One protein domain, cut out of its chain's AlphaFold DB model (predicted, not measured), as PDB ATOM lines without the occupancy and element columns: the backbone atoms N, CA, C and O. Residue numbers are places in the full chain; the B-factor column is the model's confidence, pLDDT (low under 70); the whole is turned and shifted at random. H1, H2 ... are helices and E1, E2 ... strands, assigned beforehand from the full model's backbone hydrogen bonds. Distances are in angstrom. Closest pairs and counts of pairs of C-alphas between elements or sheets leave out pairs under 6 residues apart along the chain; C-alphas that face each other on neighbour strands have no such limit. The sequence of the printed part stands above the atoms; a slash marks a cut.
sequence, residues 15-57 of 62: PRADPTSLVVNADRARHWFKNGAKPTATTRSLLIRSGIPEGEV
ATOM      1  N   PRO A  15      42.084  77.157 -25.760       55.22
ATOM      2  CA  PRO A  15      41.734  75.745 -25.868       55.22
ATOM      3  C   PRO A  15      40.837  75.248 -24.727       55.22
ATOM      4  O   PRO A  15      40.415  74.096 -24.773       55.22
ATOM      5  N   ARG A  16      40.588  76.059 -23.687       56.69
ATOM      6  CA  ARG A  16      39.725  75.703 -22.549       56.69
ATOM      7  C   ARG A  16      38.311  76.272 -22.664       56.69
ATOM      8  O   ARG A  16      37.462  75.911 -21.854       56.69
ATOM      9  N   ALA A  17      38.061  77.143 -23.641       52.09
ATOM     10  CA  ALA A  17      36.724  77.631 -23.943       52.09
ATOM     11  C   ALA A  17      35.930  76.558 -24.703       52.09
ATOM     12  O   ALA A  17      36.431  75.980 -25.670       52.09
ATOM     13  N   ASP A  18      34.698  76.311 -24.263       43.00
ATOM     14  CA  ASP A  18      33.719  75.466 -24.945       43.00
ATOM     15  C   ASP A  18      32.637  76.393 -25.529       43.00
ATOM     16  O   ASP A  18      31.851  76.958 -24.760       43.00
ATOM     17  N   PRO A  19      32.621  76.671 -26.848       54.88
ATOM     18  CA  PRO A  19      33.438  76.096 -27.922       54.88
ATOM     19  C   PRO A  19      34.821  76.759 -28.075       54.88
ATOM     20  O   PRO A  19      35.003  77.932 -27.744       54.88
ATOM     21  N   THR A  20      35.792  76.024 -28.636       50.41
ATOM     22  CA  THR A  20      37.176  76.491 -28.845       50.41
ATOM     23  C   THR A  20      37.204  77.838 -29.567       50.41
ATOM     24  O   THR A  20      36.895  77.930 -30.757       50.41
ATOM     25  N   SER A  21      37.598  78.894 -28.852       50.56
ATOM     26  CA  SER A  21      37.587  80.255 -29.384       50.56
ATOM     27  C   SER A  21      38.869  80.504 -30.176       50.56
ATOM     28  O   SER A  21      39.911  80.850 -29.618       50.56
ATOM     29  N   LEU A  22      38.809  80.263 -31.488       58.06
ATOM     30  CA  LEU A  22      39.841  80.648 -32.451       58.06
ATOM     31  C   LEU A  22      39.376  81.912 -33.180       58.06
ATOM     32  O   LEU A  22      38.732  81.846 -34.227       58.06
ATOM     33  N   VAL A  23      39.711  83.077 -32.627       61.50
ATOM     34  CA  VAL A  23      39.406  84.362 -33.269       61.50
ATOM     35  C   VAL A  23      40.601  84.774 -34.118       61.50
ATOM     36  O   VAL A  23      41.570  85.333 -33.608       61.50
ATOM     37  N   VAL A  24      40.546  84.500 -35.422       65.81
ATOM     38  CA  VAL A  24      41.496  85.047 -36.400       65.81
ATOM     39  C   VAL A  24      40.823  86.222 -37.097       65.81
ATOM     40  O   VAL A  24      39.776  86.071 -37.719       65.81
ATOM     41  N   ASN A  25      41.435  87.405 -37.030       72.38
ATOM     42  CA  ASN A  25      40.989  88.526 -37.848       72.38
ATOM     43  C   ASN A  25      41.351  88.264 -39.324       72.38
ATOM     44  O   ASN A  25      42.510  88.420 -39.721       72.38
ATOM     45  N   ALA A  26      40.360  87.849 -40.117       72.56
ATOM     46  CA  ALA A  26      40.536  87.497 -41.524       72.56
ATOM     47  C   ALA A  26      41.084  88.662 -42.365       72.56
ATOM     48  O   ALA A  26      41.963  88.454 -43.199       72.56
ATOM     49  N   ASP A  27      40.657  89.899 -42.103       77.00
ATOM     50  CA  ASP A  27      41.154  91.081 -42.820       77.00
ATOM     51  C   ASP A  27      42.638  91.334 -42.556       77.00
ATOM     52  O   ASP A  27      43.411  91.656 -43.463       77.00
ATOM     53  N   ARG A  28      43.078  91.116 -41.315       77.81
ATOM     54  CA  ARG A  28      44.488  91.223 -40.953       77.81
ATOM     55  C   ARG A  28      45.305  90.071 -41.540       77.81
ATOM     56  O   ARG A  28      46.421  90.306 -41.998       77.81
ATOM     57  N   ALA A  29      44.749  88.859 -41.583       77.31
ATOM     58  CA  ALA A  29      45.384  87.722 -42.246       77.31
ATOM     59  C   ALA A  29      45.587  87.998 -43.748       77.31
ATOM     60  O   ALA A  29      46.696  87.845 -44.253       77.31
ATOM     61  N   ARG A  30      44.569  88.537 -44.433       80.00
ATOM     62  CA  ARG A  30      44.659  88.991 -45.832       80.00
ATOM     63  C   ARG A  30      45.725  90.059 -46.036       80.00
ATOM     64  O   ARG A  30      46.487  89.994 -46.999       80.00
ATOM     65  N   HIS A  31      45.804  91.038 -45.135       82.25
ATOM     66  CA  HIS A  31      46.853  92.057 -45.177       82.25
ATOM     67  C   HIS A  31      48.251  91.430 -45.078       82.25
ATOM     68  O   HIS A  31      49.160  91.804 -45.814       82.25
ATOM     69  N   TRP A  32      48.416  90.428 -44.218       78.75
ATOM     70  CA  TRP A  32      49.678  89.710 -44.075       78.75
ATOM     71  C   TRP A  32      50.023  88.885 -45.315       78.75
ATOM     72  O   TRP A  32      51.167  88.945 -45.758       78.75
ATOM     73  N   PHE A  33      49.055  88.202 -45.933       81.56
ATOM     74  CA  PHE A  33      49.270  87.493 -47.201       81.56
ATOM     75  C   PHE A  33      49.743  88.443 -48.309       81.56
ATOM     76  O   PHE A  33      50.710  88.137 -49.004       81.56
ATOM     77  N   LYS A  34      49.125  89.631 -48.423       78.88
ATOM     78  CA  LYS A  34      49.534  90.681 -49.375       78.88
ATOM     79  C   LYS A  34      50.949  91.202 -49.119       78.88
ATOM     80  O   LYS A  34      51.668  91.483 -50.070       78.88
ATOM     81  N   ASN A  35      51.363  91.279 -47.858       82.44
ATOM     82  CA  ASN A  35      52.721  91.671 -47.472       82.44
ATOM     83  C   ASN A  35      53.745  90.521 -47.588       82.44
ATOM     84  O   ASN A  35      54.893  90.688 -47.182       82.44
ATOM     85  N   GLY A  36      53.354  89.351 -48.111       79.06
ATOM     86  CA  GLY A  36      54.248  88.209 -48.324       79.06
ATOM     87  C   GLY A  36      54.391  87.265 -47.129       79.06
ATOM     88  O   GLY A  36      55.284  86.417 -47.128       79.06
ATOM     89  N   ALA A  37      53.530  87.370 -46.113       79.12
ATOM     90  CA  ALA A  37      53.530  86.431 -45.000       79.12
ATOM     91  C   ALA A  37      53.097  85.040 -45.478       79.12
ATOM     92  O   ALA A  37      51.992  84.853 -45.992       79.12
ATOM     93  N   LYS A  38      53.968  84.050 -45.270       80.75
ATOM     94  CA  LYS A  38      53.694  82.650 -45.588       80.75
ATOM     95  C   LYS A  38      53.377  81.898 -44.292       80.75
ATOM     96  O   LYS A  38      54.256  81.786 -43.437       80.75
ATOM     97  N   PRO A  39      52.137  81.417 -44.098       78.44
ATOM     98  CA  PRO A  39      51.775  80.667 -42.902       78.44
ATOM     99  C   PRO A  39      52.443  79.288 -42.913       78.44
ATOM    100  O   PRO A  39      52.659  78.702 -43.972       78.44
ATOM    101  N   THR A  40      52.732  78.732 -41.739       81.12
ATOM    102  CA  THR A  40      53.160  77.328 -41.590       81.12
ATOM    103  C   THR A  40      51.976  76.371 -41.778       81.12
ATOM    104  O   THR A  40      50.819  76.797 -41.740       81.12
ATOM    105  N   ALA A  41      52.239  75.071 -41.958       81.19
ATOM    106  CA  ALA A  41      51.197  74.069 -42.220       81.19
ATOM    107  C   ALA A  41      50.090  74.045 -41.144       81.19
ATOM    108  O   ALA A  41      48.903  73.974 -41.463       81.19
ATOM    109  N   THR A  42      50.462  74.174 -39.869       81.00
ATOM    110  CA  THR A  42      49.507  74.240 -38.752       81.00
ATOM    111  C   THR A  42      48.681  75.526 -38.795       81.00
ATOM    112  O   THR A  42      47.459  75.478 -38.672       81.00
ATOM    113  N   THR A  43      49.320  76.673 -39.039       80.88
ATOM    114  CA  THR A  43      48.639  77.972 -39.144       80.88
ATOM    115  C   THR A  43      47.672  78.006 -40.327       80.88
ATOM    116  O   THR A  43      46.570  78.523 -40.189       80.88
ATOM    117  N   ARG A  44      48.024  77.392 -41.464       82.94
ATOM    118  CA  ARG A  44      47.131  77.235 -42.623       82.94
ATOM    119  C   ARG A  44      45.854  76.482 -42.252       82.94
ATOM    120  O   ARG A  44      44.763  76.965 -42.534       82.94
ATOM    121  N   SER A  45      45.982  75.351 -41.560       82.81
ATOM    122  CA  SER A  45      44.832  74.569 -41.091       82.81
ATOM    123  C   SER A  45      43.938  75.360 -40.131       82.81
ATOM    124  O   SER A  45      42.716  75.245 -40.197       82.81
ATOM    125  N   LEU A  46      44.527  76.192 -39.264       82.19
ATOM    126  CA  LEU A  46      43.778  77.075 -38.364       82.19
ATOM    127  C   LEU A  46      43.029  78.177 -39.129       82.19
ATOM    128  O   LEU A  46      41.861  78.414 -38.844       82.19
ATOM    129  N   LEU A  47      43.661  78.797 -40.129       82.00
ATOM    130  CA  LEU A  47      43.042  79.830 -40.972       82.00
ATOM    131  C   LEU A  47      41.854  79.284 -41.781       82.00
ATOM    132  O   LEU A  47      40.819  79.938 -41.897       82.00
ATOM    133  N   ILE A  48      41.980  78.059 -42.297       82.12
ATOM    134  CA  ILE A  48      40.892  77.390 -43.021       82.12
ATOM    135  C   ILE A  48      39.739  77.070 -42.069       82.12
ATOM    136  O   ILE A  48      38.584  77.365 -42.373       82.12
ATOM    137  N   ARG A  49      40.042  76.547 -40.873       81.62
ATOM    138  CA  ARG A  49      39.038  76.301 -39.825       81.62
ATOM    139  C   ARG A  49      38.353  77.577 -39.337       81.62
ATOM    140  O   ARG A  49      37.196  77.504 -38.944       81.62
ATOM    141  N   SER A  50      39.027  78.728 -39.385       78.88
ATOM    142  CA  SER A  50      38.416  80.020 -39.049       78.88
ATOM    143  C   SER A  50      37.541  80.600 -40.169       78.88
ATOM    144  O   SER A  50      36.990  81.682 -39.994       78.88
ATOM    145  N   GLY A  51      37.414  79.918 -41.315       80.31
ATOM    146  CA  GLY A  51      36.539  80.319 -42.423       80.31
ATOM    147  C   GLY A  51      37.237  81.027 -43.588       80.31
ATOM    148  O   GLY A  51      36.555  81.535 -44.474       80.31
ATOM    149  N   ILE A  52      38.576  81.065 -43.623       82.00
ATOM    150  CA  ILE A  52      39.323  81.615 -44.764       82.00
ATOM    151  C   ILE A  52      39.505  80.511 -45.817       82.00
ATOM    152  O   ILE A  52      40.086  79.470 -45.510       82.00
ATOM    153  N   PRO A  53      39.043  80.697 -47.062       81.25
ATOM    154  CA  PRO A  53      39.151  79.672 -48.092       81.25
ATOM    155  C   PRO A  53      40.610  79.395 -48.468       81.25
ATOM    156  O   PRO A  53      41.444  80.298 -48.515       81.25
ATOM    157  N   GLU A  54      40.915  78.138 -48.798       78.88
ATOM    158  CA  GLU A  54      42.283  77.683 -49.077       78.88
ATOM    159  C   GLU A  54      42.966  78.461 -50.214       78.88
ATOM    160  O   GLU A  54      44.167  78.716 -50.140       78.88
ATOM    161  N   GLY A  55      42.204  78.886 -51.228       79.31
ATOM    162  CA  GLY A  55      42.714  79.677 -52.354       79.31
ATOM    163  C   GLY A  55      43.180  81.089 -51.978       79.31
ATOM    164  O   GLY A  55      43.927  81.702 -52.734       79.31
ATOM    165  N   GLU A  56      42.774  81.598 -50.814       76.88
ATOM    166  CA  GLU A  56      43.207  82.901 -50.298       76.88
ATOM    167  C   GLU A  56      44.453  82.780 -49.401       76.88
ATOM    168  O   GLU A  56      45.127  83.774 -49.126       76.88
ATOM    169  N   VAL A  57      44.796  81.560 -48.968       78.69
ATOM    170  CA  VAL A  57      45.936  81.303 -48.086       78.69
ATOM    171  C   VAL A  57      47.171  80.935 -48.921       78.69
ATOM    172  O   VAL A  57      47.181  79.882 -49.563       78.69
TER     173      VAL A  57
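What this domain is: This is residues 15 to 57 of the 62 residues of an uncharacterized protein of Chloroflexi bacterium (UniProt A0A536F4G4). Begin at residue 15: an arm, residues 15 to 20 standing free and then strand E1, leads into helix H1, and the chain then folds back through helix H2, loosely set beside the arm's inner end. The printed part has 43 residues, mostly helix by class, in the order E1, H1, H2. It is elongated, spanning 33 by 19 by 15 A, and only just compact, close to loose, with a radius of gyration of the C-alphas of 10.9 A.

How they stand to each other: E1, residues 21 to 24, pairs with no named strand. It and H1, residues 26 to 34, meet only through their tight link. Look next at H2, residues 41 to 49: its closest C-alpha pair with E1 is Leu 47 and Val 24, 7.1 A apart. H1 and H2 are only just apart, their closest C-alphas at 8.1 A. In both helices every O i to N i+4 pair is within hydrogen-bond range.

Where its parts are: Find C-alpha 21 at (37.587, 80.255, -29.384), where E1 begins its 9.4 A. H1 covers 12.4 A. H2 covers 12.6 A and ends at C-alpha 49, (39.038, 76.301, -39.825).

The domain as a whole: The farthest C-alphas, Asp 18 and Asn 35, are 33.6 A apart. The printed part has no cut, and the H1 to H2 link is short. Residues 15 to 24 have pLDDT under 70.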